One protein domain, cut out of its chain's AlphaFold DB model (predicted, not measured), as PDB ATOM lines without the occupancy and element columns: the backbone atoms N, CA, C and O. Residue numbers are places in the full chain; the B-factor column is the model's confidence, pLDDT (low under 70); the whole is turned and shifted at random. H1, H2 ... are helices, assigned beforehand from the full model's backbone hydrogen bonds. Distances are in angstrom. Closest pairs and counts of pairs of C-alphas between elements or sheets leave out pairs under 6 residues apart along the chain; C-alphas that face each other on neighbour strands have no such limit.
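This is residues 119 to 246 of the 248 residues of an uncharacterized protein of Glomus cerebriforme (UniProt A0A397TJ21). H2 is the middle of this body, with H1 and H5 packed crosswise on it; H3 lies on another side and H6 packs across residues 225 to 229 of H5. The printed part has 128 residues with six named helices, H1 to H6, and no named strand: all helix. It is compact, radius of gyration of the C-alphas 14.4 A, spanning 40 by 39 by 28 A.

H1, residues 122 to 131, begins at C-alpha (140.266, 98.940, 114.034). H2 is 140 to 150; H3, 169 to 183, 20.9 A; H4, 196 to 202; H5, 217 to 232, 23.4 A. H6, 237 to 243, ends at C-alpha (155.874, 100.151, 120.373).

H2 touches H5, closest C-alphas Ile 148 and Gly 224, 4.4 A, and H1, Val 125 and Asp 145, 5.8 A. H3 only just touches H2, with 3 pairs of C-alphas within 8 A. O i to N i+4 pairs are within hydrogen-bond range throughout H1 to H4, in 11 of 12 in H5 and 1 of 3 in H6, where 3 of 4 O i to N i+3 pairs are.

The printed part has no cut. Links H2 to H3, H3 to H4 and H4 to H5 are long. Residues 228 to 246 are among those under pLDDT 70.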
ATOM      1  N   HIS A 119     133.260  93.336 114.787       82.38
ATOM      2  CA  HIS A 119     132.932  94.235 115.894       82.38
ATOM      3  C   HIS A 119     134.167  94.871 116.552       82.38
ATOM      4  O   HIS A 119     134.113  96.017 117.000       82.38
ATOM      5  N   PHE A 120     135.275  94.137 116.616       82.38
ATOM      6  CA  PHE A 120     136.544  94.606 117.160       82.38
ATOM      7  C   PHE A 120     137.547  94.948 116.053       82.38
ATOM      8  O   PHE A 120     138.745  94.882 116.298       82.38
ATOM      9  N   SER A 121     137.096  95.290 114.841       83.44
ATOM     10  CA  SER A 121     137.967  95.875 113.813       83.44
ATOM     11  C   SER A 121     138.491  97.250 114.248       83.44
ATOM     12  O   SER A 121     137.889  97.918 115.092       83.44
ATOM     13  N   LEU A 122     139.624  97.671 113.680       80.12
ATOM     14  CA  LEU A 122     140.266  98.940 114.034       80.12
ATOM     15  C   LEU A 122     139.334 100.115 113.748       80.12
ATOM     16  O   LEU A 122     139.217 101.033 114.556       80.12
ATOM     17  N   GLU A 123     138.661 100.057 112.606       83.25
ATOM     18  CA  GLU A 123     137.710 101.051 112.135       83.25
ATOM     19  C   GLU A 123     136.509 101.130 113.079       83.25
ATOM     20  O   GLU A 123     136.192 102.211 113.572       83.25
ATOM     21  N   SER A 124     135.900  99.986 113.412       86.62
ATOM     22  CA  SER A 124     134.734  99.958 114.302       86.62
ATOM     23  C   SER A 124     135.063 100.390 115.730       86.62
ATOM     24  O   SER A 124     134.246 101.051 116.365       86.62
ATOM     25  N   VAL A 125     136.232 100.015 116.262       86.50
ATOM     26  CA  VAL A 125     136.658 100.437 117.608       86.50
ATOM     27  C   VAL A 125     136.915 101.945 117.632       86.50
ATOM     28  O   VAL A 125     136.430 102.620 118.537       86.50
ATOM     29  N   LYS A 126     137.608 102.494 116.624       86.44
ATOM     30  CA  LYS A 126     137.853 103.942 116.512       86.44
ATOM     31  C   LYS A 126     136.559 104.744 116.422       86.44
ATOM     32  O   LYS A 126     136.370 105.669 117.203       86.44
ATOM     33  N   GLU A 127     135.648 104.340 115.539       89.19
ATOM     34  CA  GLU A 127     134.361 105.019 115.354       89.19
ATOM     35  C   GLU A 127     133.565 105.088 116.666       89.19
ATOM     36  O   GLU A 127     133.032 106.136 117.024       89.19
ATOM     37  N   ARG A 128     133.541 103.999 117.445       92.88
ATOM     38  CA  ARG A 128     132.866 103.995 118.752       92.88
ATOM     39  C   ARG A 128     133.536 104.905 119.774       92.88
ATOM     40  O   ARG A 128     132.835 105.607 120.500       92.88
ATOM     41  N   LEU A 129     134.868 104.911 119.828       88.69
ATOM     42  CA  LEU A 129     135.623 105.756 120.758       88.69
ATOM     43  C   LEU A 129     135.387 107.249 120.498       88.69
ATOM     44  O   LEU A 129     135.265 108.028 121.449       88.69
ATOM     45  N   ASP A 130     135.246 107.636 119.233       88.81
ATOM     46  CA  ASP A 130     134.926 109.012 118.848       88.81
ATOM     47  C   ASP A 130     133.490 109.398 119.234       88.81
ATOM     48  O   ASP A 130     133.249 110.522 119.673       88.81
ATOM     49  N   LEU A 131     132.549 108.452 119.160       90.31
ATOM     50  CA  LEU A 131     131.132 108.673 119.469       90.31
ATOM     51  C   LEU A 131     130.787 108.625 120.966       90.31
ATOM     52  O   LEU A 131     129.691 109.043 121.344       90.31
ATOM     53  N   TYR A 132     131.669 108.110 121.829       91.56
ATOM     54  CA  TYR A 132     131.347 107.973 123.250       91.56
ATOM     55  C   TYR A 132     131.136 109.316 123.953       91.56
ATOM     56  O   TYR A 132     132.035 110.150 124.056       91.56
ATOM     57  N   ASP A 133     129.967 109.478 124.559       89.94
ATOM     58  CA  ASP A 133     129.719 110.571 125.488       89.94
ATOM     59  C   ASP A 133     130.301 110.236 126.871       89.94
ATOM     60  O   ASP A 133     129.721 109.483 127.657       89.94
ATOM     61  N   ILE A 134     131.459 110.833 127.157       87.31
ATOM     62  CA  ILE A 134     132.210 110.720 128.419       87.31
ATOM     63  C   ILE A 134     131.466 111.304 129.631       87.31
ATOM     64  O   ILE A 134     131.896 111.090 130.762       87.31
ATOM     65  N   SER A 135     130.343 112.005 129.436       86.00
ATOM     66  CA  SER A 135     129.486 112.432 130.549       86.00
ATOM     67  C   SER A 135     128.615 111.296 131.109       86.00
ATOM     68  O   SER A 135     128.203 111.340 132.271       86.00
ATOM     69  N   ASN A 136     128.362 110.249 130.315       88.50
ATOM     70  CA  ASN A 136     127.563 109.098 130.727       88.50
ATOM     71  C   ASN A 136     128.402 108.060 131.475       88.50
ATOM     72  O   ASN A 136     129.620 108.124 131.513       88.50
ATOM     73  N   THR A 137     127.765 107.068 132.098       86.00
ATOM     74  CA  THR A 137     128.519 105.962 132.715       86.00
ATOM     75  C   THR A 137     129.008 105.003 131.625       86.00
ATOM     76  O   THR A 137     128.176 104.565 130.827       86.00
ATOM     77  N   PRO A 138     130.303 104.630 131.594       88.69
ATOM     78  CA  PRO A 138     130.810 103.687 130.607       88.69
ATOM     79  C   PRO A 138     130.204 102.308 130.828       88.69
ATOM     80  O   PRO A 138     130.030 101.850 131.963       88.69
ATOM     81  N   ASP A 139     129.935 101.621 129.725       87.69
ATOM     82  CA  ASP A 139     129.539 100.227 129.742       87.69
ATOM     83  C   ASP A 139     130.746  99.293 129.523       87.69
ATOM     84  O   ASP A 139     131.914  99.689 129.474       87.69
ATOM     85  N   LYS A 140     130.467  97.992 129.432       86.31
ATOM     86  CA  LYS A 140     131.508  96.966 129.264       86.31
ATOM     87  C   LYS A 140     132.143  97.001 127.874       86.31
ATOM     88  O   LYS A 140     133.245  96.480 127.721       86.31
ATOM     89  N   GLN A 141     131.449  97.563 126.888       88.88
ATOM     90  CA  GLN A 141     131.950  97.704 125.529       88.88
ATOM     91  C   GLN A 141     132.942  98.861 125.464       88.88
ATOM     92  O   GLN A 141     134.064  98.652 125.015       88.88
ATOM     93  N   ALA A 142     132.595 100.001 126.061       88.81
ATOM     94  CA  ALA A 142     133.499 101.131 126.233       88.81
ATOM     95  C   ALA A 142     134.798 100.722 126.941       88.81
ATOM     96  O   ALA A 142     135.890 101.081 126.505       88.81
ATOM     97  N   LEU A 143     134.699  99.887 127.983       87.44
ATOM     98  CA  LEU A 143     135.875  99.305 128.634       87.44
ATOM     99  C   LEU A 143     136.738  98.483 127.671       87.44
ATOM    100  O   LEU A 143     137.958  98.633 127.662       87.44
ATOM    101  N   ALA A 144     136.119  97.597 126.888       86.31
ATOM    102  CA  ALA A 144     136.837  96.749 125.943       86.31
ATOM    103  C   ALA A 144     137.511  97.580 124.842       86.31
ATOM    104  O   ALA A 144     138.668  97.325 124.521       86.31
ATOM    105  N   ASP A 145     136.830  98.599 124.322       88.31
ATOM    106  CA  ASP A 145     137.344  99.476 123.270       88.31
ATOM    107  C   ASP A 145     138.524 100.324 123.757       88.31
ATOM    108  O   ASP A 145     139.547 100.394 123.077       88.31
ATOM    109  N   VAL A 146     138.445 100.879 124.973       85.25
ATOM    110  CA  VAL A 146     139.564 101.612 125.596       85.25
ATOM    111  C   VAL A 146     140.751 100.685 125.868       85.25
ATOM    112  O   VAL A 146     141.897 101.063 125.634       85.25
ATOM    113  N   MET A 147     140.506  99.445 126.303       83.81
ATOM    114  CA  MET A 147     141.577  98.456 126.474       83.81
ATOM    115  C   MET A 147     142.268  98.097 125.155       83.81
ATOM    116  O   MET A 147     143.486  97.915 125.139       83.81
ATOM    117  N   ILE A 148     141.501  97.976 124.067       83.81
ATOM    118  CA  ILE A 148     142.038  97.719 122.726       83.81
ATOM    119  C   ILE A 148     142.854  98.923 122.255       83.81
ATOM    120  O   ILE A 148     143.978  98.735 121.799       83.81
ATOM    121  N   MET A 149     142.329 100.142 122.410       84.38
ATOM    122  CA  MET A 149     143.025 101.376 122.030       84.38
ATOM    123  C   MET A 149     144.368 101.507 122.752       84.38
ATOM    124  O   MET A 149     145.398 101.686 122.112       84.38
ATOM    125  N   LEU A 150     144.366 101.352 124.078       75.94
ATOM    126  CA  LEU A 150     145.553 101.551 124.912       75.94
ATOM    127  C   LEU A 150     146.475 100.324 124.969       75.94
ATOM    128  O   LEU A 150     147.552 100.396 125.551       75.94
ATOM    129  N   CYS A 151     146.083  99.192 124.376       77.38
ATOM    130  CA  CYS A 151     146.855  97.944 124.394       77.38
ATOM    131  C   CYS A 151     147.153  97.407 125.814       77.38
ATOM    132  O   CYS A 151     148.195  96.782 126.046       77.38
ATOM    133  N   ILE A 152     146.245  97.624 126.767       73.31
ATOM    134  CA  ILE A 152     146.450  97.327 128.197       73.31
ATOM    135  C   ILE A 152     145.545  96.210 128.718       73.31
ATOM    136  O   ILE A 152     144.466  95.928 128.189       73.31
ATOM    137  N   CYS A 153     145.975  95.572 129.805       70.12
ATOM    138  CA  CYS A 153     145.138  94.657 130.571       70.12
ATOM    139  C   CYS A 153     144.213  95.423 131.533       70.12
ATOM    140  O   CYS A 153     144.588  96.477 132.045       70.12
ATOM    141  N   PRO A 154     143.053  94.848 131.904       69.44
ATOM    142  CA  PRO A 154     142.123  95.496 132.827       69.44
ATOM    143  C   PRO A 154     142.745  95.832 134.196       69.44
ATOM    144  O   PRO A 154     142.363  96.808 134.834       69.44
ATOM    145  N   ALA A 155     143.711  95.023 134.643       70.31
ATOM    146  CA  ALA A 155     144.425  95.222 135.903       70.31
ATOM    147  C   ALA A 155     145.392  96.419 135.878       70.31
ATOM    148  O   ALA A 155     145.693  96.960 136.932       70.31
ATOM    149  N   GLU A 156     145.855  96.830 134.696       72.69
ATOM    150  CA  GLU A 156     146.825  97.920 134.520       72.69
ATOM    151  C   GLU A 156     146.132  99.289 134.449       72.69
ATOM    152  O   GLU A 156     146.761 100.309 134.699       72.69
ATOM    153  N   ILE A 157     144.820  99.321 134.173       77.38
ATOM    154  CA  ILE A 157     144.045 100.559 133.987       77.38
ATOM    155  C   ILE A 157     144.121 101.478 135.208       77.38
ATOM    156  O   ILE A 157     144.196 102.690 135.047       77.38
ATOM    157  N   LYS A 158     144.081 100.929 136.427       75.38
ATOM    158  CA  LYS A 158     144.016 101.736 137.659       75.38
ATOM    159  C   LYS A 158     145.265 102.578 137.893       75.38
ATOM    160  O   LYS A 158     145.152 103.684 138.405       75.38
ATOM    161  N   ASP A 159     146.415 102.042 137.509       75.31
ATOM    162  CA  ASP A 159     147.719 102.643 137.779       75.31
ATOM    163  C   ASP A 159     148.284 103.353 136.537       75.31
ATOM    164  O   ASP A 159     149.395 103.883 136.567       75.31
ATOM    165  N   LEU A 160     147.530 103.363 135.430       79.12
ATOM    166  CA  LEU A 160     147.956 103.970 134.179       79.12
ATOM    167  C   LEU A 160     147.799 105.493 134.212       79.12
ATOM    168  O   LEU A 160     146.755 106.026 134.584       79.12
ATOM    169  N   TYR A 161     148.827 106.190 133.737       78.25
ATOM    170  CA  TYR A 161     148.828 107.636 133.568       78.25
ATOM    171  C   TYR A 161     149.444 107.997 132.215       78.25
ATOM    172  O   TYR A 161     150.568 107.593 131.917       78.25
ATOM    173  N   ILE A 162     148.717 108.769 131.406       70.44
ATOM    174  CA  ILE A 162     149.186 109.247 130.099       70.44
ATOM    175  C   ILE A 162     149.885 110.594 130.302       70.44
ATOM    176  O   ILE A 162     149.295 111.549 130.816       70.44
ATOM    177  N   SER A 163     151.155 110.681 129.904       64.44
ATOM    178  CA  SER A 163     151.955 111.898 130.071       64.44
ATOM    179  C   SER A 163     151.471 113.047 129.172       64.44
ATOM    180  O   SER A 163     150.829 112.848 128.141       64.44
ATOM    181  N   ASN A 164     151.757 114.295 129.556       56.94
ATOM    182  CA  ASN A 164     151.142 115.470 128.932       56.94
ATOM    183  C   ASN A 164     151.717 115.871 127.552       56.94
ATOM    184  O   ASN A 164     151.379 116.936 127.051       56.94
ATOM    185  N   GLY A 165     152.578 115.046 126.946       54.12
ATOM    186  CA  GLY A 165     153.404 115.417 125.789       54.12
ATOM    187  C   GLY A 165     152.798 115.220 124.390       54.12
ATOM    188  O   GLY A 165     153.462 115.583 123.425       54.12
ATOM    189  N   GLY A 166     151.589 114.655 124.252       57.19
ATOM    190  CA  GLY A 166     150.964 114.347 122.952       57.19
ATOM    191  C   GLY A 166     149.553 114.926 122.752       57.19
ATOM    192  O   GLY A 166     148.866 115.246 123.722       57.19
ATOM    193  N   ASN A 167     149.112 115.006 121.486       53.97
ATOM    194  CA  ASN A 167     147.819 115.548 121.010       53.97
ATOM    195  C   ASN A 167     146.582 114.671 121.332       53.97
ATOM    196  O   ASN A 167     145.545 114.789 120.685       53.97
ATOM    197  N   GLU A 168     146.662 113.780 122.317       69.81
ATOM    198  CA  GLU A 168     145.603 112.812 122.628       69.81
ATOM    199  C   GLU A 168     144.808 113.177 123.887       69.81
ATOM    200  O   GLU A 168     144.651 112.397 124.830       69.81
ATOM    201  N   GLU A 169     144.251 114.387 123.905       77.50
ATOM    202  CA  GLU A 169     143.308 114.808 124.952       77.50
ATOM    203  C   GLU A 169     142.118 113.851 125.062       77.50
ATOM    204  O   GLU A 169     141.649 113.559 126.163       77.50
ATOM    205  N   ARG A 170     141.694 113.278 123.933       81.69
ATOM    206  CA  ARG A 170     140.611 112.300 123.890       81.69
ATOM    207  C   ARG A 170     140.960 110.988 124.598       81.69
ATOM    208  O   ARG A 170     140.145 110.492 125.373       81.69
ATOM    209  N   ALA A 171     142.163 110.447 124.392       80.06
ATOM    210  CA  ALA A 171     142.592 109.208 125.046       80.06
ATOM    211  C   ALA A 171     142.703 109.392 126.567       80.06
ATOM    212  O   ALA A 171     142.272 108.530 127.331       80.06
ATOM    213  N   LYS A 172     143.195 110.559 127.009       83.12
ATOM    214  CA  LYS A 172     143.219 110.937 128.431       83.12
ATOM    215  C   LYS A 172     141.819 110.980 129.027       83.12
ATOM    216  O   LYS A 172     141.585 110.365 130.062       83.12
ATOM    217  N   GLN A 173     140.882 111.651 128.354       87.62
ATOM    218  CA  GLN A 173     139.489 111.718 128.801       87.62
ATOM    219  C   GLN A 173     138.862 110.326 128.920       87.62
ATOM    220  O   GLN A 173     138.237 110.028 129.931       87.62
ATOM    221  N   LEU A 174     139.060 109.463 127.920       87.44
ATOM    222  CA  LEU A 174     138.538 108.094 127.923       87.44
ATOM    223  C   LEU A 174     139.167 107.231 129.029       87.44
ATOM    224  O   LEU A 174     138.462 106.455 129.677       87.44
ATOM    225  N   LEU A 175     140.469 107.386 129.287       86.56
ATOM    226  CA  LEU A 175     141.151 106.683 130.372       86.56
ATOM    227  C   LEU A 175     140.616 107.120 131.742       86.56
ATOM    228  O   LEU A 175     140.215 106.267 132.537       86.56
ATOM    229  N   THR A 176     140.560 108.431 132.002       88.62
ATOM    230  CA  THR A 176     140.027 108.978 133.260       88.62
ATOM    231  C   THR A 176     138.574 108.556 133.468       88.62
ATOM    232  O   THR A 176     138.218 108.087 134.547       88.62
ATOM    233  N   TRP A 177     137.760 108.612 132.414       90.56
ATOM    234  CA  TRP A 177     136.362 108.191 132.434       90.56
ATOM    235  C   TRP A 177     136.178 106.737 132.896       90.56
ATOM    236  O   TRP A 177     135.354 106.440 133.768       90.56
ATOM    237  N   ILE A 178     136.991 105.818 132.371       87.81
ATOM    238  CA  ILE A 178     136.971 104.412 132.789       87.81
ATOM    239  C   ILE A 178     137.496 104.247 134.224       87.81
ATOM    240  O   ILE A 178     136.901 103.504 135.012       87.81
ATOM    241  N   GLN A 179     138.580 104.935 134.591       86.56
ATOM    242  CA  GLN A 179     139.159 104.879 135.940       86.56
ATOM    243  C   GLN A 179     138.170 105.350 137.015       86.56
ATOM    244  O   GLN A 179     138.045 104.706 138.064       86.56
ATOM    245  N   GLU A 180     137.421 106.421 136.750       87.50
ATOM    246  CA  GLU A 180     136.372 106.923 137.640       87.50
ATOM    247  C   GLU A 180     135.243 105.903 137.803       87.50
ATOM    248  O   GLU A 180     134.837 105.609 138.930       87.50
ATOM    249  N   ALA A 181     134.788 105.282 136.711       85.88
ATOM    250  CA  ALA A 181     133.726 104.278 136.754       85.88
ATOM    251  C   ALA A 181     134.125 102.983 137.486       85.88
ATOM    252  O   ALA A 181     133.288 102.332 138.132       85.88
ATOM    253  N   ILE A 182     135.404 102.602 137.406       82.81
ATOM    254  CA  ILE A 182     135.986 101.503 138.189       82.81
ATOM    255  C   ILE A 182     136.032 101.890 139.670       82.81
ATOM    256  O   ILE A 182     135.581 101.121 140.524       82.81
ATOM    257  N   SER A 183     136.532 103.090 139.973       83.50
ATOM    258  CA  SER A 183     136.667 103.608 141.342       83.50
ATOM    259  C   SER A 183     135.310 103.757 142.029       83.50
ATOM    260  O   SER A 183     135.151 103.387 143.194       83.50
ATOM    261  N   SER A 184     134.286 104.176 141.282       82.25
ATOM    262  CA  SER A 184     132.900 104.264 141.744       82.25
ATOM    263  C   SER A 184     132.188 102.904 141.812       82.25
ATOM    264  O   SER A 184     130.981 102.860 142.055       82.25
ATOM    265  N   ARG A 185     132.892 101.792 141.533       77.12
ATOM    266  CA  ARG A 185     132.373 100.412 141.444       77.12
ATOM    267  C   ARG A 185     131.207 100.215 140.464       77.12
ATOM    268  O   ARG A 185     130.551  99.177 140.517       77.12
ATOM    269  N   ARG A 186     130.960 101.151 139.541       75.31
ATOM    270  CA  ARG A 186     129.873 101.045 138.544       75.31
ATOM    271  C   ARG A 186     130.182  99.984 137.492       75.31
ATOM    272  O   ARG A 186     129.291  99.257 137.063       75.31
ATOM    273  N   LEU A 187     131.459  99.857 137.142       72.56
ATOM    274  CA  LEU A 187     131.955  98.896 136.156       72.56
ATOM    275  C   LEU A 187     132.419  97.564 136.789       72.56
ATOM    276  O   LEU A 187     132.712  96.595 136.085       72.56
ATOM    277  N   GLY A 188     132.428  97.493 138.127       69.75
ATOM    278  CA  GLY A 188     133.097  96.442 138.898       69.75
ATOM    279  C   GLY A 188     134.621  96.588 138.855       69.75
ATOM    280  O   GLY A 188     135.153  97.289 138.004       69.75
ATOM    281  N   ASP A 189     135.332  95.951 139.788       65.38
ATOM    282  CA  ASP A 189     136.797  95.988 139.802       65.38
ATOM    283  C   ASP A 189     137.374  95.049 138.726       65.38
ATOM    284  O   ASP A 189     137.214  93.827 138.849       65.38
ATOM    285  N   PRO A 190     138.057  95.575 137.694       61.88
ATOM    286  CA  PRO A 190     138.651  94.756 136.654       61.88
ATOM    287  C   PRO A 190     139.973  94.075 137.074       61.88
ATOM    288  O   PRO A 190     140.439  93.159 136.399       61.88
ATOM    289  N   GLY A 191     140.600  94.509 138.172       54.66
ATOM    290  CA  GLY A 191     141.889  94.001 138.658       54.66
ATOM    291  C   GLY A 191     141.785  92.838 139.649       54.66
ATOM    292  O   GLY A 191     142.787  92.188 139.944       54.66
ATOM    293  N   MET A 192     140.590  92.531 140.162       57.88
ATOM    294  CA  MET A 192     140.406  91.398 141.070       57.88
ATOM    295  C   MET A 192     140.496  90.087 140.277       57.88
ATOM    296  O   MET A 192     139.764  89.890 139.306       57.88
ATOM    297  N   SER A 193     141.412  89.190 140.668       42.12
ATOM    298  CA  SER A 193     141.642  87.909 139.989       42.12
ATOM    299  C   SER A 193     140.325  87.139 139.843       42.12
ATOM    300  O   SER A 193     139.821  86.584 140.819       42.12
ATOM    301  N   GLY A 194     139.764  87.129 138.632       49.75
ATOM    302  CA  GLY A 194     138.447  86.550 138.362       49.75
ATOM    303  C   GLY A 194     137.359  87.567 138.013       49.75
ATOM    304  O   GLY A 194     136.237  87.446 138.502       49.75
ATOM    305  N   THR A 195     137.632  88.516 137.115       54.25
ATOM    306  CA  THR A 195     136.607  89.337 136.451       54.25
ATOM    307  C   THR A 195     135.684  88.481 135.587       54.25
ATOM    308  O   THR A 195     135.736  88.484 134.351       54.25
ATOM    309  N   GLY A 196     134.783  87.748 136.236       58.22
ATOM    310  CA  GLY A 196     133.712  87.024 135.572       58.22
ATOM    311  C   GLY A 196     132.853  87.949 134.711       58.22
ATOM    312  O   GLY A 196     132.222  87.468 133.789       58.22
ATOM    313  N   ILE A 197     132.851  89.263 134.955       65.94
ATOM    314  CA  ILE A 197     131.999  90.238 134.262       65.94
ATOM    315  C   ILE A 197     132.489  90.534 132.835       65.94
ATOM    316  O   ILE A 197     131.720  90.318 131.899       65.94
ATOM    317  N   LEU A 198     133.742  90.973 132.648       70.44
ATOM    318  CA  LEU A 198     134.300  91.223 131.308       70.44
ATOM    319  C   LEU A 198     134.461  89.914 130.528       70.44
ATOM    320  O   LEU A 198     134.086  89.833 129.365       70.44
ATOM    321  N   SER A 199     134.916  88.841 131.187       71.12
ATOM    322  CA  SER A 199     134.994  87.526 130.539       71.12
ATOM    323  C   SER A 199     133.616  87.004 130.114       71.12
ATOM    324  O   SER A 199     133.502  86.401 129.053       71.12
ATOM    325  N   ARG A 200     132.552  87.242 130.896       75.44
ATOM    326  CA  ARG A 200     131.174  86.886 130.509       75.44
ATOM    327  C   ARG A 200     130.657  87.758 129.369       75.44
ATOM    328  O   ARG A 200     129.932  87.238 128.531       75.44
ATOM    329  N   PHE A 201     131.037  89.036 129.318       78.50
ATOM    330  CA  PHE A 201     130.733  89.912 128.185       78.50
ATOM    331  C   PHE A 201     131.374  89.384 126.896       78.50
ATOM    332  O   PHE A 201     130.655  89.111 125.948       78.50
ATOM    333  N   LEU A 202     132.680  89.101 126.906       74.62
ATOM    334  CA  LEU A 202     133.421  88.575 125.747       74.62
ATOM    335  C   LEU A 202     132.985  87.168 125.296       74.62
ATOM    336  O   LEU A 202     133.293  86.748 124.186       74.62
ATOM    337  N   LYS A 203     132.277  86.427 126.157       75.88
ATOM    338  CA  LYS A 203     131.711  85.103 125.853       75.88
ATOM    339  C   LYS A 203     130.333  85.153 125.199       75.88
ATOM    340  O   LYS A 203     129.795  84.092 124.882       75.88
ATOM    341  N   LYS A 204     129.729  86.332 125.040       78.00
ATOM    342  CA  LYS A 204     128.466  86.438 124.309       78.00
ATOM    343  C   LYS A 204     128.663  86.006 122.856       78.00
ATOM    344  O   LYS A 204     129.708  86.253 122.261       78.00
ATOM    345  N   THR A 205     127.631  85.388 122.290       65.00
ATOM    346  CA  THR A 205     127.649  84.840 120.925       65.00
ATOM    347  C   THR A 205     127.946  85.894 119.860       65.00
ATOM    348  O   THR A 205     128.572  85.572 118.860       65.00
ATOM    349  N   GLU A 206     127.568  87.152 120.106       71.75
ATOM    350  CA  GLU A 206     127.843  88.311 119.242       71.75
ATOM    351  C   GLU A 206     129.341  88.625 119.062       71.75
ATOM    352  O   GLU A 206     129.723  89.245 118.075       71.75
ATOM    353  N   PHE A 207     130.199  88.163 119.979       73.62
ATOM    354  CA  PHE A 207     131.648  88.400 119.950       73.62
ATOM    355  C   PHE A 207     132.461  87.132 119.690       73.62
ATOM    356  O   PHE A 207     133.686  87.141 119.840       73.62
ATOM    357  N   LEU A 208     131.807  86.023 119.337       67.81
ATOM    358  CA  LEU A 208     132.526  84.800 119.022       67.81
ATOM    359  C   LEU A 208     133.203  84.940 117.650       67.81
ATOM    360  O   LEU A 208     132.531  85.221 116.657       67.81
ATOM    361  N   PRO A 209     134.528  84.734 117.566       64.44
ATOM    362  CA  PRO A 209     135.216  84.673 116.289       64.44
ATOM    363  C   PRO A 209     134.716  83.474 115.478       64.44
ATOM    364  O   PRO A 209     134.195  82.503 116.030       64.44
ATOM    365  N   LYS A 210     134.952  83.490 114.159       63.56
ATOM    366  CA  LYS A 210     134.580  82.382 113.251       63.56
ATOM    367  C   LYS A 210     135.165  81.029 113.678       63.56
ATOM    368  O   LYS A 210     134.625  79.986 113.333       63.56
ATOM    369  N   THR A 211     136.246  81.045 114.459       62.44
ATOM    370  CA  THR A 211     136.887  79.860 115.047       62.44
ATOM    371  C   THR A 211     136.091  79.233 116.202       62.44
ATOM    372  O   THR A 211     136.462  78.167 116.686       62.44
ATOM    373  N   GLY A 212     135.030  79.889 116.687       61.03
ATOM    374  CA  GLY A 212     134.162  79.422 117.774       61.03
ATOM    375  C   GLY A 212     134.784  79.486 119.176       61.03
ATOM    376  O   GLY A 212     134.101  79.222 120.165       61.03
ATOM    377  N   LYS A 213     136.070  79.849 119.294       67.75
ATOM    378  CA  LYS A 213     136.764  79.993 120.581       67.75
ATOM    379  C   LYS A 213     136.420  81.358 121.202       67.75
ATOM    380  O   LYS A 213     136.634  82.370 120.545       67.75
ATOM    381  N   PRO A 214     135.934  81.442 122.452       65.88
ATOM    382  CA  PRO A 214     135.576  82.723 123.060       65.88
ATOM    383  C   PRO A 214     136.786  83.642 123.248       65.88
ATOM    384  O   PRO A 214     137.877  83.181 123.593       65.88
ATOM    385  N   LEU A 215     136.571  84.952 123.085       71.12
ATOM    386  CA  LEU A 215     137.603  85.960 123.319       71.12
ATOM    387  C   LEU A 215     137.994  86.003 124.803       71.12
ATOM    388  O   LEU A 215     137.150  86.019 125.705       71.12
ATOM    389  N   LEU A 216     139.300  86.028 125.060       73.19
ATOM    390  CA  LEU A 216     139.863  86.206 126.394       73.19
ATOM    391  C   LEU A 216     140.253  87.668 126.596       73.19
ATOM    392  O   LEU A 216     140.581  88.376 125.651       73.19
ATOM    393  N   SER A 217     140.307  88.114 127.852       67.94
ATOM    394  CA  SER A 217     140.782  89.469 128.161       67.94
ATOM    395  C   SER A 217     142.209  89.721 127.657       67.94
ATOM    396  O   SER A 217     142.524  90.839 127.271       67.94
ATOM    397  N   SER A 218     143.064  88.694 127.633       68.81
ATOM    398  CA  SER A 218     144.411  88.772 127.058       68.81
ATOM    399  C   SER A 218     144.402  88.921 125.534       68.81
ATOM    400  O   SER A 218     145.336  89.483 124.973       68.81
ATOM    401  N   SER A 219     143.349  88.449 124.857       73.69
ATOM    402  CA  SER A 219     143.186  88.602 123.409       73.69
ATOM    403  C   SER A 219     142.978  90.066 123.013       73.69
ATOM    404  O   SER A 219     143.461  90.464 121.961       73.69
ATOM    405  N   LEU A 220     142.325  90.873 123.860       74.06
ATOM    406  CA  LEU A 220     142.123  92.308 123.608       74.06
ATOM    407  C   LEU A 220     143.442  93.090 123.611       74.06
ATOM    408  O   LEU A 220     143.657  93.938 122.752       74.06
ATOM    409  N   ARG A 221     144.361  92.756 124.525       74.94
ATOM    410  CA  ARG A 221     145.707  93.342 124.548       74.94
ATOM    411  C   ARG A 221     146.498  93.003 123.284       74.94
ATOM    412  O   ARG A 221     147.138  93.876 122.709       74.94
ATOM    413  N   ASN A 222     146.434  91.746 122.843       74.56
ATOM    414  CA  ASN A 222     147.086  91.327 121.601       74.56
ATOM    415  C   ASN A 222     146.496  92.057 120.387       74.56
ATOM    416  O   ASN A 222     147.244  92.465 119.506       74.56
ATOM    417  N   LEU A 223     145.175  92.256 120.362       73.50
ATOM    418  CA  LEU A 223     144.499  93.024 119.319       73.50
ATOM    419  C   LEU A 223     144.963  94.485 119.294       73.50
ATOM    420  O   LEU A 223     145.315  94.989 118.232       73.50
ATOM    421  N   GLY A 224     145.043  95.131 120.460       73.94
ATOM    422  CA  GLY A 224     145.611  96.472 120.572       73.94
ATOM    423  C   GLY A 224     147.040  96.536 120.028       73.94
ATOM    424  O   GLY A 224     147.352  97.387 119.199       73.94
ATOM    425  N   ALA A 225     147.897  95.580 120.397       71.88
ATOM    426  CA  ALA A 225     149.265  95.529 119.882       71.88
ATOM    427  C   ALA A 225     149.310  95.384 118.348       71.88
ATOM    428  O   ALA A 225     150.131  96.029 117.696       71.88
ATOM    429  N   VAL A 226     148.408  94.593 117.754       71.12
ATOM    430  CA  VAL A 226     148.254  94.506 116.290       71.12
ATOM    431  C   VAL A 226     147.852  95.863 115.705       71.12
ATOM    432  O   VAL A 226     148.417  96.282 114.698       71.12
ATOM    433  N   PHE A 227     146.936  96.586 116.347       71.25
ATOM    434  CA  PHE A 227     146.517  97.917 115.902       71.25
ATOM    435  C   PHE A 227     147.631  98.951 115.982       71.25
ATOM    436  O   PHE A 227     147.819  99.698 115.024       71.25
ATOM    437  N   ALA A 228     148.420  98.950 117.055       68.06
ATOM    438  CA  ALA A 228     149.592  99.810 117.180       68.06
ATOM    439  C   ALA A 228     150.615  99.539 116.060       68.06
ATOM    440  O   ALA A 228     151.186 100.465 115.485       68.06
ATOM    441  N   VAL A 229     150.817  98.271 115.689       63.97
ATOM    442  CA  VAL A 229     151.691  97.875 114.569       63.97
ATOM    443  C   VAL A 229     151.147  98.367 113.228       63.97
ATOM    444  O   VAL A 229     151.893  98.966 112.452       63.97
ATOM    445  N   VAL A 230     149.853  98.157 112.964       63.53
ATOM    446  CA  VAL A 230     149.192  98.607 111.726       63.53
ATOM    447  C   VAL A 230     149.234 100.132 111.611       63.53
ATOM    448  O   VAL A 230     149.601 100.650 110.559       63.53
ATOM    449  N   ALA A 231     148.931 100.854 112.693       63.28
ATOM    450  CA  ALA A 231     148.934 102.314 112.727       63.28
ATOM    451  C   ALA A 231     150.346 102.915 112.592       63.28
ATOM    452  O   ALA A 231     150.505 103.955 111.958       63.28
ATOM    453  N   SER A 232     151.373 102.257 113.141       63.50
ATOM    454  CA  SER A 232     152.774 102.700 113.030       63.50
ATOM    455  C   SER A 232     153.455 102.298 111.713       63.50
ATOM    456  O   SER A 232     154.569 102.745 111.440       63.50
ATOM    457  N   GLY A 233     152.820 101.455 110.885       55.59
ATOM    458  CA  GLY A 233     153.367 100.989 109.603       55.59
ATOM    459  C   GLY A 233     154.569 100.039 109.727       55.59
ATOM    460  O   GLY A 233     155.260  99.767 108.740       55.59
ATOM    461  N   VAL A 234     154.854  99.525 110.929       53.66
ATOM    462  CA  VAL A 234     156.030  98.688 111.208       53.66
ATOM    463  C   VAL A 234     155.730  97.224 110.869       53.66
ATOM    464  O   VAL A 234     154.754  96.658 111.329       53.66
ATOM    465  N   ARG A 235     156.584  96.554 110.083       47.12
ATOM    466  CA  ARG A 235     156.325  95.172 109.608       47.12
ATOM    467  C   ARG A 235     156.662  94.045 110.601       47.12
ATOM    468  O   ARG A 235     156.419  92.887 110.290       47.12
ATOM    469  N   ASN A 236     157.243  94.344 111.767       47.84
ATOM    470  CA  ASN A 236     157.775  93.326 112.687       47.84
ATOM    471  C   ASN A 236     156.993  93.238 114.009       47.84
ATOM    472  O   ASN A 236     157.165  94.076 114.895       47.84
ATOM    473  N   LEU A 237     156.225  92.153 114.174       46.31
ATOM    474  CA  LEU A 237     155.450  91.818 115.383       46.31
ATOM    475  C   LEU A 237     156.310  91.673 116.651       46.31
ATOM    476  O   LEU A 237     155.850  91.979 117.746       46.31
ATOM    477  N   SER A 238     157.584  91.279 116.532       46.91
ATOM    478  CA  SER A 238     158.487  91.128 117.687       46.91
ATOM    479  C   SER A 238     158.833  92.450 118.385       46.91
ATOM    480  O   SER A 238     159.252  92.437 119.541       46.91
ATOM    481  N   LYS A 239     158.627  93.591 117.711       43.41
ATOM    482  CA  LYS A 239     158.771  94.943 118.280       43.41
ATOM    483  C   LYS A 239     157.433  95.563 118.706       43.41
ATOM    484  O   LYS A 239     157.435  96.633 119.308       43.41
ATOM    485  N   ALA A 240     156.307  94.894 118.446       40.78
ATOM    486  CA  ALA A 240     154.956  95.403 118.693       40.78
ATOM    487  C   ALA A 240     154.699  95.729 120.169       40.78
ATOM    488  O   ALA A 240     154.211  96.807 120.484       40.78
ATOM    489  N   ASN A 241     155.101  94.836 121.078       41.66
ATOM    490  CA  ASN A 241     154.918  95.035 122.519       41.66
ATOM    491  C   ASN A 241     155.758  96.192 123.080       41.66
ATOM    492  O   ASN A 241     155.422  96.719 124.132       41.66
ATOM    493  N   THR A 242     156.846  96.574 122.405       41.44
ATOM    494  CA  THR A 242     157.665  97.734 122.786       41.44
ATOM    495  C   THR A 242     157.069  99.030 122.237       41.44
ATOM    496  O   THR A 242     157.125 100.050 122.911       41.44
ATOM    497  N   ILE A 243     156.480  98.987 121.036       42.78
ATOM    498  CA  ILE A 243     155.874 100.151 120.373       42.78
ATOM    499  C   ILE A 243     154.494 100.474 120.956       42.78
ATOM    500  O   ILE A 243     154.181 101.645 121.107       42.78
ATOM    501  N   ALA A 244     153.698  99.479 121.357       39.03
ATOM    502  CA  ALA A 244     152.421  99.706 122.044       39.03
ATOM    503  C   ALA A 244     152.581 100.563 123.317       39.03
ATOM    504  O   ALA A 244     151.704 101.351 123.642       39.03
ATOM    505  N   SER A 245     153.734 100.465 123.987       39.41
ATOM    506  CA  SER A 245     154.104 101.285 125.149       39.41
ATOM    507  C   SER A 245     154.669 102.670 124.794       39.41
ATOM    508  O   SER A 245     154.934 103.457 125.695       39.41
ATOM    509  N   GLN A 246     154.974 102.923 123.516       35.12
ATOM    510  CA  GLN A 246     155.596 104.155 123.007       35.12
ATOM    511  C   GLN A 246     154.671 104.969 122.091       35.12
ATOM    512  O   GLN A 246     154.958 106.133 121.831       35.12
TER     513      GLN A 246